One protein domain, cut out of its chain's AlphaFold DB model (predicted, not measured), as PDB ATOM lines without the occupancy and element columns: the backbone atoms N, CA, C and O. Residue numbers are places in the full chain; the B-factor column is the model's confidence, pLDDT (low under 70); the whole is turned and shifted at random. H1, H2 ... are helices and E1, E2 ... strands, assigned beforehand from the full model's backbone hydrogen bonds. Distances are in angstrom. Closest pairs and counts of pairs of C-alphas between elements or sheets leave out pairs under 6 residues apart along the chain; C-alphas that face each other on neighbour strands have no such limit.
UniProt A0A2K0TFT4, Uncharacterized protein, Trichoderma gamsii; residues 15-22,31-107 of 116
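Overview. This is residues 15 to 22 and 31 to 107 of the 116 residues of an uncharacterized protein of Trichoderma gamsii (UniProt A0A2K0TFT4). A short helix, H3, lies in the middle, between a small sheet of two parallel strands, E1 and E2, and the long helix H2, which crosses H3 at a steep tilt. Two long loops, residues 31 to 42 and residues 61 to 77, lie before and after H2, at opposite ends of the longest axis, and of the named elements the small helix H1 has its centre farthest from the mean of all C-alphas, at 13.9 A. The printed part has 85 residues, with three named helices and two named strands in the order H1, H2, E1, H3, E2; the class is mixed, helices and strands. The whole is compact, with a radius of gyration of the C-alphas of 13.2 A, and spans 38 by 30 by 21 A.

Arrangement. H1, residues 15 to 22, and H2, residues 43 to 60, are near each other, with 6 pairs of C-alphas within 10 A. H1 only just touches H3, residues 86 to 98, with 3 pairs of C-alphas within 8 A; the closest are those of Leu 16 and Val 98, 7.7 A apart. Their tilt is steep, 65 degrees, and they run opposite ways. H2 touches H3 with its residues 46 to 54 alone; the closest C-alphas are those of Arg 54 and Ala 95, 4.9 A apart. These two run the same way at a steep tilt of 63 degrees. E1, residues 78 to 82, and E2, residues 102 to 106, are parallel neighbours, with 31 degrees between their directions. N 79 and O 102 are 2.9 A apart and N 104 and O 79 are 2.8 A apart, both within hydrogen-bond range. E1, H3 and E2 form a strand-helix-strand unit, two parallel neighbour strands with a helix between them along the chain, and its crossover is right-handed. The closest C-alphas of H3 and E2 are those of Phe 93 and Ala 103, 5.5 A apart; those of H3 and E1 are Ala 92 and Val 81, 6.9 A apart. H1 is apart from both strands, and H2 is apart from E2. In H1, H2 and H3 every O i to N i+4 pair is within hydrogen-bond range.

Along the chain. H1 begins at C-alpha 15, (67.554, -14.618, -23.532), and measures 10.5 A. Residues 33 to 34 pair with residues 40 to 41, antiparallel. H2 begins at C-alpha 43, (69.971, -0.567, -22.296), and measures 25.4 A. E1 measures 12.9 A, H3 18.4 A and E2 12.9 A; E2 ends at C-alpha 106, (72.589, -14.907, -2.958).

Size, cuts and confidence. The two C-alphas farthest apart are those of His 36 and Asp 68, 39.5 A. Residues 23 to 30 are not printed, and C-alphas 22 and 31 are 13.4 A apart across this cut, in the link from H1 to H2. The link from H2 to E1 is long, 17 residues; those from E1 to H3 and from H3 to E2 are tight. The mean pLDDT of the printed part is 94.2, and no printed residue is under 70.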
ATOM      1  N   LEU A  15      67.668 -15.780 -24.406       87.94
ATOM      2  CA  LEU A  15      67.554 -14.618 -23.532       87.94
ATOM      3  C   LEU A  15      68.491 -13.492 -23.983       87.94
ATOM      4  O   LEU A  15      68.068 -12.340 -24.073       87.94
ATOM      5  N   LEU A  16      69.743 -13.815 -24.326       89.94
ATOM      6  CA  LEU A  16      70.723 -12.836 -24.817       89.94
ATOM      7  C   LEU A  16      70.308 -12.279 -26.181       89.94
ATOM      8  O   LEU A  16      70.379 -11.071 -26.413       89.94
ATOM      9  N   VAL A  17      69.800 -13.135 -27.069       90.19
ATOM     10  CA  VAL A  17      69.278 -12.723 -28.379       90.19
ATOM     11  C   VAL A  17      68.092 -11.767 -28.224       90.19
ATOM     12  O   VAL A  17      68.036 -10.734 -28.896       90.19
ATOM     13  N   GLN A  18      67.143 -12.081 -27.341       91.25
ATOM     14  CA  GLN A  18      65.987 -11.225 -27.067       91.25
ATOM     15  C   GLN A  18      66.390  -9.905 -26.402       91.25
ATOM     16  O   GLN A  18      65.883  -8.847 -26.790       91.25
ATOM     17  N   PHE A  19      67.335  -9.946 -25.462       91.69
ATOM     18  CA  PHE A  19      67.891  -8.757 -24.827       91.69
ATOM     19  C   PHE A  19      68.526  -7.817 -25.861       91.69
ATOM     20  O   PHE A  19      68.144  -6.652 -25.947       91.69
ATOM     21  N   LEU A  20      69.400  -8.330 -26.736       92.19
ATOM     22  CA  LEU A  20      70.042  -7.531 -27.786       92.19
ATOM     23  C   LEU A  20      69.038  -6.950 -28.792       92.19
ATOM     24  O   LEU A  20      69.209  -5.822 -29.255       92.19
ATOM     25  N   ARG A  21      67.979  -7.691 -29.144       93.31
ATOM     26  CA  ARG A  21      66.897  -7.166 -30.001       93.31
ATOM     27  C   ARG A  21      66.157  -6.011 -29.332       93.31
ATOM     28  O   ARG A  21      65.851  -5.028 -30.003       93.31
ATOM     29  N   SER A  22      65.889  -6.131 -28.036       91.88
ATOM     30  CA  SER A  22      65.205  -5.095 -27.257       91.88
ATOM     31  C   SER A  22      66.078  -3.851 -27.126       91.88
ATOM     32  O   SER A  22      65.622  -2.758 -27.445       91.88
ATOM     33  N   PRO A  31      65.943   6.625 -19.719       93.62
ATOM     34  CA  PRO A  31      66.331   5.381 -19.038       93.62
ATOM     35  C   PRO A  31      65.210   4.348 -18.844       93.62
ATOM     36  O   PRO A  31      64.030   4.687 -18.757       93.62
ATOM     37  N   TYR A  32      65.594   3.067 -18.777       94.69
ATOM     38  CA  TYR A  32      64.673   1.924 -18.633       94.69
ATOM     39  C   TYR A  32      64.850   1.153 -17.330       94.69
ATOM     40  O   TYR A  32      63.955   0.409 -16.932       94.69
ATOM     41  N   ILE A  33      66.008   1.294 -16.687       94.81
ATOM     42  CA  ILE A  33      66.322   0.601 -15.446       94.81
ATOM     43  C   ILE A  33      66.471   1.648 -14.358       94.81
ATOM     44  O   ILE A  33      67.292   2.553 -14.485       94.81
ATOM     45  N   TYR A  34      65.682   1.481 -13.304       96.50
ATOM     46  CA  TYR A  34      65.703   2.308 -12.109       96.50
ATOM     47  C   TYR A  34      65.826   1.386 -10.907       96.50
ATOM     48  O   TYR A  34      65.089   0.399 -10.817       96.50
ATOM     49  N   ASP A  35      66.728   1.689  -9.981       93.94
ATOM     50  CA  ASP A  35      66.811   0.945  -8.731       93.94
ATOM     51  C   ASP A  35      66.961   1.833  -7.491       93.94
ATOM     52  O   ASP A  35      67.197   3.038  -7.557       93.94
ATOM     53  N   HIS A  36      66.800   1.212  -6.322       91.06
ATOM     54  CA  HIS A  36      66.836   1.905  -5.036       91.06
ATOM     55  C   HIS A  36      68.224   2.466  -4.668       91.06
ATOM     56  O   HIS A  36      68.327   3.291  -3.765       91.06
ATOM     57  N   PHE A  37      69.291   2.038  -5.348       91.25
ATOM     58  CA  PHE A  37      70.648   2.548  -5.141       91.25
ATOM     59  C   PHE A  37      70.963   3.758  -6.032       91.25
ATOM     60  O   PHE A  37      72.092   4.246  -6.014       91.25
ATOM     61  N   GLY A  38      69.966   4.273  -6.758       94.81
ATOM     62  CA  GLY A  38      70.093   5.457  -7.600       94.81
ATOM     63  C   GLY A  38      70.634   5.153  -8.992       94.81
ATOM     64  O   GLY A  38      71.033   6.081  -9.694       94.81
ATOM     65  N   PHE A  39      70.666   3.883  -9.408       96.69
ATOM     66  CA  PHE A  39      70.946   3.573 -10.803       96.69
ATOM     67  C   PHE A  39      69.763   3.997 -11.669       96.69
ATOM     68  O   PHE A  39      68.632   3.580 -11.437       96.69
ATOM     69  N   GLU A  40      70.065   4.796 -12.687       97.44
ATOM     70  CA  GLU A  40      69.168   5.222 -13.754       97.44
ATOM     71  C   GLU A  40      69.906   4.959 -15.070       97.44
ATOM     72  O   GLU A  40      70.907   5.614 -15.362       97.44
ATOM     73  N   LYS A  41      69.508   3.903 -15.793       97.44
ATOM     74  CA  LYS A  41      70.328   3.320 -16.868       97.44
ATOM     75  C   LYS A  41      69.555   3.033 -18.148       97.44
ATOM     76  O   LYS A  41      68.426   2.526 -18.118       97.44
ATOM     77  N   THR A  42      70.187   3.319 -19.286       96.62
ATOM     78  CA  THR A  42      69.719   2.856 -20.601       96.62
ATOM     79  C   THR A  42      70.134   1.403 -20.856       96.62
ATOM     80  O   THR A  42      70.943   0.815 -20.130       96.62
ATOM     81  N   LEU A  43      69.581   0.791 -21.909       95.69
ATOM     82  CA  LEU A  43      69.971  -0.567 -22.296       95.69
ATOM     83  C   LEU A  43      71.373  -0.614 -22.925       95.69
ATOM     84  O   LEU A  43      72.045  -1.637 -22.798       95.69
ATOM     85  N   GLU A  44      71.847   0.463 -23.564       94.69
ATOM     86  CA  GLU A  44      73.230   0.527 -24.057       94.69
ATOM     87  C   GLU A  44      74.240   0.595 -22.917       94.69
ATOM     88  O   GLU A  44      75.257  -0.098 -22.964       94.69
ATOM     89  N   GLU A  45      73.950   1.381 -21.877       96.88
ATOM     90  CA  GLU A  45      74.791   1.427 -20.682       96.88
ATOM     91  C   GLU A  45      74.836   0.065 -19.987       96.88
ATOM     92  O   GLU A  45      75.919  -0.407 -19.639       96.88
ATOM     93  N   LEU A  46      73.690  -0.619 -19.877       97.06
ATOM     94  CA  LEU A  46      73.651  -1.982 -19.354       97.06
ATOM     95  C   LEU A  46      74.519  -2.935 -20.198       97.06
ATOM     96  O   LEU A  46      75.292  -3.711 -19.640       97.06
ATOM     97  N   ILE A  47      74.441  -2.885 -21.536       96.12
ATOM     98  CA  ILE A  47      75.299  -3.709 -22.409       96.12
ATOM     99  C   ILE A  47      76.779  -3.409 -22.165       96.12
ATOM    100  O   ILE A  47      77.581  -4.339 -22.057       96.12
ATOM    101  N   ALA A  48      77.152  -2.132 -22.071       96.44
ATOM    102  CA  ALA A  48      78.529  -1.732 -21.813       96.44
ATOM    103  C   ALA A  48      79.033  -2.281 -20.466       96.44
ATOM    104  O   ALA A  48      80.140  -2.818 -20.391       96.44
ATOM    105  N   ASP A  49      78.202  -2.217 -19.426       98.00
ATOM    106  CA  ASP A  49      78.526  -2.726 -18.093       98.00
ATOM    107  C   ASP A  49      78.607  -4.263 -18.060       98.00
ATOM    108  O   ASP A  49      79.506  -4.820 -17.422       98.00
ATOM    109  N   ILE A  50      77.751  -4.964 -18.814       97.44
ATOM    110  CA  ILE A  50      77.812  -6.425 -19.001       97.44
ATOM    111  C   ILE A  50      79.133  -6.834 -19.657       97.44
ATOM    112  O   ILE A  50      79.801  -7.753 -19.181       97.44
ATOM    113  N   LEU A  51      79.527  -6.162 -20.743       96.56
ATOM    114  CA  LEU A  51      80.767  -6.468 -21.461       96.56
ATOM    115  C   LEU A  51      81.999  -6.191 -20.593       96.56
ATOM    116  O   LEU A  51      82.898  -7.030 -20.530       96.56
ATOM    117  N   ARG A  52      82.003  -5.071 -19.860       98.25
ATOM    118  CA  ARG A  52      83.069  -4.758 -18.900       98.25
ATOM    119  C   ARG A  52      83.173  -5.830 -17.816       98.25
ATOM    120  O   ARG A  52      84.271  -6.289 -17.513       98.25
ATOM    121  N   THR A  53      82.041  -6.260 -17.264       98.19
ATOM    122  CA  THR A  53      82.000  -7.292 -16.218       98.19
ATOM    123  C   THR A  53      82.457  -8.650 -16.750       98.19
ATOM    124  O   THR A  53      83.256  -9.315 -16.100       98.19
ATOM    125  N   ARG A  54      82.051  -9.043 -17.964       96.06
ATOM    126  CA  ARG A  54      82.557 -10.247 -18.650       96.06
ATOM    127  C   ARG A  54      84.082 -10.231 -18.762       96.06
ATOM    128  O   ARG A  54      84.732 -11.241 -18.496       96.06
ATOM    129  N   ASP A  55      84.651  -9.103 -19.178       96.94
ATOM    130  CA  ASP A  55      86.098  -8.977 -19.356       96.94
ATOM    131  C   ASP A  55      86.831  -9.009 -18.012       96.94
ATOM    132  O   ASP A  55      87.853  -9.683 -17.894       96.94
ATOM    133  N   LEU A  56      86.257  -8.394 -16.976       97.62
ATOM    134  CA  LEU A  56      86.758  -8.497 -15.607       97.62
ATOM    135  C   LEU A  56      86.745  -9.948 -15.102       97.62
ATOM    136  O   LEU A  56      87.739 -10.416 -14.555       97.62
ATOM    137  N   MET A  57      85.656 -10.686 -15.333       95.81
ATOM    138  CA  MET A  57      85.554 -12.101 -14.961       95.81
ATOM    139  C   MET A  57      86.624 -12.944 -15.660       95.81
ATOM    140  O   MET A  57      87.264 -13.770 -15.017       95.81
ATOM    141  N   ARG A  58      86.882 -12.708 -16.953       95.19
ATOM    142  CA  ARG A  58      87.966 -13.384 -17.693       95.19
ATOM    143  C   ARG A  58      89.356 -13.073 -17.134       95.19
ATOM    144  O   ARG A  58      90.231 -13.925 -17.215       95.19
ATOM    145  N   GLN A  59      89.563 -11.867 -16.607       96.06
ATOM    146  CA  GLN A  59      90.845 -11.442 -16.040       96.06
ATOM    147  C   GLN A  59      91.065 -11.960 -14.613       96.06
ATOM    148  O   GLN A  59      92.197 -12.262 -14.249       96.06
ATOM    149  N   GLN A  60      90.007 -12.029 -13.802       96.12
ATOM    150  CA  GLN A  60      90.118 -12.329 -12.371       96.12
ATOM    151  C   GLN A  60      89.895 -13.802 -12.018       96.12
ATOM    152  O   GLN A  60      90.391 -14.261 -10.990       96.12
ATOM    153  N   LEU A  61      89.142 -14.548 -12.828       93.88
ATOM    154  CA  LEU A  61      88.888 -15.962 -12.563       93.88
ATOM    155  C   LEU A  61      90.060 -16.832 -13.035       93.88
ATOM    156  O   LEU A  61      90.710 -16.515 -14.033       93.88
ATOM    157  N   PRO A  62      90.336 -17.955 -12.346       94.06
ATOM    158  CA  PRO A  62      91.405 -18.855 -12.750       94.06
ATOM    159  C   PRO A  62      91.116 -19.449 -14.130       94.06
ATOM    160  O   PRO A  62      89.968 -19.746 -14.455       94.06
ATOM    161  N   ALA A  63      92.163 -19.710 -14.917       93.25
ATOM    162  CA  ALA A  63      92.017 -20.298 -16.253       93.25
ATOM    163  C   ALA A  63      91.239 -21.627 -16.232       93.25
ATOM    164  O   ALA A  63      90.480 -21.909 -17.149       93.25
ATOM    165  N   SER A  64      91.349 -22.391 -15.138       94.00
ATOM    166  CA  SER A  64      90.605 -23.635 -14.901       94.00
ATOM    167  C   SER A  64      89.089 -23.463 -14.736       94.00
ATOM    168  O   SER A  64      88.385 -24.458 -14.593       94.00
ATOM    169  N   ALA A  65      88.580 -22.231 -14.653       94.25
ATOM    170  CA  ALA A  65      87.144 -21.958 -14.682       94.25
ATOM    171  C   ALA A  65      86.577 -22.021 -16.110       94.25
ATOM    172  O   ALA A  65      85.366 -22.153 -16.281       94.25
ATOM    173  N   PHE A  66      87.437 -21.920 -17.126       94.62
ATOM    174  CA  PHE A  66      87.046 -21.831 -18.524       94.62
ATOM    175  C   PHE A  66      87.439 -23.091 -19.297       94.62
ATOM    176  O   PHE A  66      88.456 -23.724 -19.026       94.62
ATOM    177  N   SER A  67      86.638 -23.418 -20.305       92.62
ATOM    178  CA  SER A  67      86.981 -24.387 -21.343       92.62
ATOM    179  C   SER A  67      87.935 -23.782 -22.381       92.62
ATOM    180  O   SER A  67      88.118 -22.562 -22.451       92.62
ATOM    181  N   ASP A  68      88.443 -24.617 -23.289       90.25
ATOM    182  CA  ASP A  68      89.272 -24.192 -24.430       90.25
ATOM    183  C   ASP A  68      88.581 -23.161 -25.343       90.25
ATOM    184  O   ASP A  68      89.229 -22.441 -26.104       90.25
ATOM    185  N   ARG A  69      87.248 -23.051 -25.260       87.81
ATOM    186  CA  ARG A  69      86.445 -22.071 -26.006       87.81
ATOM    187  C   ARG A  69      86.385 -20.695 -25.329       87.81
ATOM    188  O   ARG A  69      85.822 -19.766 -25.903       87.81
ATOM    189  N   GLY A  70      86.952 -20.536 -24.130       88.38
ATOM    190  CA  GLY A  70      86.938 -19.274 -23.378       88.38
ATOM    191  C   GLY A  70      85.573 -18.905 -22.782       88.38
ATOM    192  O   GLY A  70      85.321 -17.727 -22.506       88.38
ATOM    193  N   ILE A  71      84.706 -19.905 -22.618       92.19
ATOM    194  CA  ILE A  71      83.451 -19.873 -21.850       92.19
ATOM    195  C   ILE A  71      83.610 -20.761 -20.613       92.19
ATOM    196  O   ILE A  71      84.563 -21.538 -20.556       92.19
ATOM    197  N   PHE A  72      82.709 -20.662 -19.639       94.00
ATOM    198  CA  PHE A  72      82.730 -21.513 -18.452       94.00
ATOM    199  C   PHE A  72      82.750 -23.005 -18.809       94.00
ATOM    200  O   PHE A  72      82.164 -23.421 -19.806       94.00
ATOM    201  N   ASP A  73      83.465 -23.795 -18.008       92.31
ATOM    202  CA  ASP A  73      83.464 -25.257 -18.112       92.31
ATOM    203  C   ASP A  73      82.076 -25.809 -17.734       92.31
ATOM    204  O   ASP A  73      81.532 -25.470 -16.679       92.31
ATOM    205  N   ASP A  74      81.519 -26.695 -18.565       88.62
ATOM    206  CA  ASP A  74      80.204 -27.321 -18.363       88.62
ATOM    207  C   ASP A  74      80.097 -28.100 -17.038       88.62
ATOM    208  O   ASP A  74      79.001 -28.292 -16.509       88.62
ATOM    209  N   LYS A  75      81.223 -28.536 -16.458       91.62
ATOM    210  CA  LYS A  75      81.273 -29.191 -15.140       91.62
ATOM    211  C   LYS A  75      81.148 -28.203 -13.983       91.62
ATOM    212  O   LYS A  75      80.853 -28.617 -12.861       91.62
ATOM    213  N   ARG A  76      81.437 -26.919 -14.213       89.38
ATOM    214  CA  ARG A  76      81.435 -25.848 -13.203       89.38
ATOM    215  C   ARG A  76      80.826 -24.556 -13.773       89.38
ATOM    216  O   ARG A  76      81.480 -23.515 -13.739       89.38
ATOM    217  N   PRO A  77      79.573 -24.585 -14.261       92.12
ATOM    218  CA  PRO A  77      78.988 -23.449 -14.966       92.12
ATOM    219  C   PRO A  77      78.458 -22.373 -14.013       92.12
ATOM    220  O   PRO A  77      78.002 -21.328 -14.465       92.12
ATOM    221  N   TYR A  78      78.439 -22.628 -12.705       94.81
ATOM    222  CA  TYR A  78      77.721 -21.792 -11.756       94.81
ATOM    223  C   TYR A  78      78.583 -20.670 -11.179       94.81
ATOM    224  O   TYR A  78      79.667 -20.917 -10.655       94.81
ATOM    225  N   VAL A  79      78.052 -19.449 -11.198       95.62
ATOM    226  CA  VAL A  79      78.673 -18.275 -10.572       95.62
ATOM    227  C   VAL A  79      77.795 -17.813  -9.422       95.62
ATOM    228  O   VAL A  79      76.644 -17.439  -9.629       95.62
ATOM    229  N   ALA A  80      78.336 -17.827  -8.207       95.81
ATOM    230  CA  ALA A  80      77.681 -17.217  -7.059       95.81
ATOM    231  C   ALA A  80      77.652 -15.691  -7.232       95.81
ATOM    232  O   ALA A  80      78.699 -15.067  -7.394       95.81
ATOM    233  N   VAL A  81      76.461 -15.096  -7.199       96.19
ATOM    234  CA  VAL A  81      76.262 -13.654  -7.371       96.19
ATOM    235  C   VAL A  81      75.683 -13.076  -6.089       96.19
ATOM    236  O   VAL A  81      74.540 -13.354  -5.737       96.19
ATOM    237  N   LEU A  82      76.476 -12.253  -5.407       95.31
ATOM    238  CA  LEU A  82      76.059 -11.460  -4.257       95.31
ATOM    239  C   LEU A  82      76.269  -9.988  -4.600       95.31
ATOM    240  O   LEU A  82      77.402  -9.549  -4.787       95.31
ATOM    241  N   THR A  83      75.181  -9.233  -4.690       93.75
ATOM    242  CA  THR A  83      75.207  -7.814  -5.056       93.75
ATOM    243  C   THR A  83      74.454  -6.983  -4.033       93.75
ATOM    244  O   THR A  83      73.677  -7.504  -3.229       93.75
ATOM    245  N   ARG A  84      74.705  -5.672  -4.031       90.88
ATOM    246  CA  ARG A  84      73.984  -4.747  -3.151       90.88
ATOM    247  C   ARG A  84      72.656  -4.348  -3.774       90.88
ATOM    248  O   ARG A  84      71.693  -4.138  -3.045       90.88
ATOM    249  N   SER A  85      72.622  -4.260  -5.100       92.06
ATOM    250  CA  SER A  85      71.513  -3.713  -5.869       92.06
ATOM    251  C   SER A  85      70.971  -4.676  -6.928       92.06
ATOM    252  O   SER A  85      71.617  -5.659  -7.316       92.06
ATOM    253  N   GLY A  86      69.762  -4.364  -7.407       93.19
ATOM    254  CA  GLY A  86      69.137  -5.069  -8.522       93.19
ATOM    255  C   GLY A  86      69.863  -4.807  -9.840       93.19
ATOM    256  O   GLY A  86      70.028  -5.738 -10.626       93.19
ATOM    257  N   TYR A  87      70.365  -3.586 -10.062       96.88
ATOM    258  CA  TYR A  87      71.131  -3.277 -11.266       96.88
ATOM    259  C   TYR A  87      72.415  -4.106 -11.360       96.88
ATOM    260  O   TYR A  87      72.651  -4.786 -12.361       96.88
ATOM    261  N   GLU A  88      73.210  -4.130 -10.288       96.38
ATOM    262  CA  GLU A  88      74.428  -4.947 -10.221       96.38
ATOM    263  C   GLU A  88      74.125  -6.436 -10.432       96.38
ATOM    264  O   GLU A  88      74.897  -7.130 -11.097       96.38
ATOM    265  N   PHE A  89      72.996  -6.932  -9.905       96.12
ATOM    266  CA  PHE A  89      72.575  -8.313 -10.138       96.12
ATOM    267  C   PHE A  89      72.323  -8.571 -11.625       96.12
ATOM    268  O   PHE A  89      72.831  -9.555 -12.154       96.12
ATOM    269  N   ILE A  90      71.587  -7.691 -12.313       96.50
ATOM    270  CA  ILE A  90      71.297  -7.829 -13.749       96.50
ATOM    271  C   ILE A  90      72.600  -7.839 -14.562       96.50
ATOM    272  O   ILE A  90      72.769  -8.689 -15.439       96.50
ATOM    273  N   VAL A  91      73.543  -6.947 -14.241       97.88
ATOM    274  CA  VAL A  91      74.867  -6.901 -14.883       97.88
ATOM    275  C   VAL A  91      75.615  -8.225 -14.691       97.88
ATOM    276  O   VAL A  91      76.042  -8.836 -15.673       97.88
ATOM    277  N   ALA A  92      75.741  -8.702 -13.449       97.62
ATOM    278  CA  ALA A  92      76.453  -9.940 -13.127       97.62
ATOM    279  C   ALA A  92      75.772 -11.186 -13.718       97.62
ATOM    280  O   ALA A  92      76.443 -12.093 -14.223       97.62
ATOM    281  N   PHE A  93      74.439 -11.216 -13.700       96.69
ATOM    282  CA  PHE A  93      73.627 -12.265 -14.300       96.69
ATOM    283  C   PHE A  93      73.920 -12.380 -15.797       96.69
ATOM    284  O   PHE A  93      74.326 -13.445 -16.268       96.69
ATOM    285  N   PHE A  94      73.781 -11.284 -16.547       96.94
ATOM    286  CA  PHE A  94      74.012 -11.324 -17.985       96.94
ATOM    287  C   PHE A  94      75.479 -11.568 -18.321       96.94
ATOM    288  O   PHE A  94      75.734 -12.380 -19.205       96.94
ATOM    289  N   ALA A  95      76.436 -10.969 -17.600       96.94
ATOM    290  CA  ALA A  95      77.868 -11.234 -17.779       96.94
ATOM    291  C   ALA A  95      78.199 -12.729 -17.642       96.94
ATOM    292  O   ALA A  95      78.923 -13.290 -18.468       96.94
ATOM    293  N   THR A  96      77.588 -13.395 -16.659       96.19
ATOM    294  CA  THR A  96      77.691 -14.845 -16.468       96.19
ATOM    295  C   THR A  96      77.101 -15.613 -17.655       96.19
ATOM    296  O   THR A  96      77.747 -16.524 -18.178       96.19
ATOM    297  N   ARG A  97      75.918 -15.211 -18.145       94.50
ATOM    298  CA  ARG A  97      75.284 -15.818 -19.331       94.50
ATOM    299  C   ARG A  97      76.118 -15.644 -20.602       94.50
ATOM    300  O   ARG A  97      76.201 -16.584 -21.387       94.50
ATOM    301  N   VAL A  98      76.787 -14.500 -20.797       94.31
ATOM    302  CA  VAL A  98      77.705 -14.286 -21.941       94.31
ATOM    303  C   VAL A  98      78.827 -15.317 -21.964       94.31
ATOM    304  O   VAL A  98      79.296 -15.707 -23.028       94.31
ATOM    305  N   LEU A  99      79.266 -15.762 -20.790       93.94
ATOM    306  CA  LEU A  99      80.302 -16.777 -20.634       93.94
ATOM    307  C   LEU A  99      79.722 -18.197 -20.580       93.94
ATOM    308  O   LEU A  99      80.440 -19.116 -20.213       93.94
ATOM    309  N   GLY A 100      78.446 -18.400 -20.919       92.81
ATOM    310  CA  GLY A 100      77.792 -19.714 -20.939       92.81
ATOM    311  C   GLY A 100      77.397 -20.267 -19.565       92.81
ATOM    312  O   GLY A 100      76.769 -21.319 -19.496       92.81
ATOM    313  N   GLY A 101      77.701 -19.560 -18.475       93.75
ATOM    314  CA  GLY A 101      77.455 -20.020 -17.108       93.75
ATOM    315  C   GLY A 101      76.065 -19.670 -16.587       93.75
ATOM    316  O   GLY A 101      75.352 -18.870 -17.184       93.75
ATOM    317  N   ALA A 102      75.675 -20.218 -15.442       93.69
ATOM    318  CA  ALA A 102      74.427 -19.919 -14.747       93.69
ATOM    319  C   ALA A 102      74.700 -19.130 -13.457       93.69
ATOM    320  O   ALA A 102      75.497 -19.542 -12.616       93.69
ATOM    321  N   ALA A 103      74.031 -17.992 -13.281       95.12
ATOM    322  CA  ALA A 103      74.149 -17.210 -12.056       95.12
ATOM    323  C   ALA A 103      73.316 -17.842 -10.928       95.12
ATOM    324  O   ALA A 103      72.142 -18.154 -11.119       95.12
ATOM    325  N   MET A 104      73.916 -17.990  -9.749       96.00
ATOM    326  CA  MET A 104      73.259 -18.406  -8.511       96.00
ATOM    327  C   MET A 104      73.139 -17.186  -7.591       96.00
ATOM    328  O   MET A 104      74.148 -16.779  -7.006       96.00
ATOM    329  N   PRO A 105      71.955 -16.561  -7.486       93.94
ATOM    330  CA  PRO A 105      71.774 -15.383  -6.652       93.94
ATOM    331  C   PRO A 105      71.867 -15.734  -5.166       93.94
ATOM    332  O   PRO A 105      71.236 -16.680  -4.699       93.94
ATOM    333  N   PHE A 106      72.590 -14.911  -4.415       92.25
ATOM    334  CA  PHE A 106      72.589 -14.907  -2.958       92.25
ATOM    335  C   PHE A 106      71.979 -13.603  -2.460       92.25
ATOM    336  O   PHE A 106      72.386 -12.512  -2.858       92.25
ATOM    337  N   GLY A 107      71.003 -13.715  -1.561       82.56
ATOM    338  CA  GLY A 107      70.492 -12.565  -0.831       82.56
ATOM    339  C   GLY A 107      71.473 -12.169   0.266       82.56
ATOM    340  O   GLY A 107      71.908 -13.015   1.048       82.56
TER     341      GLY A 107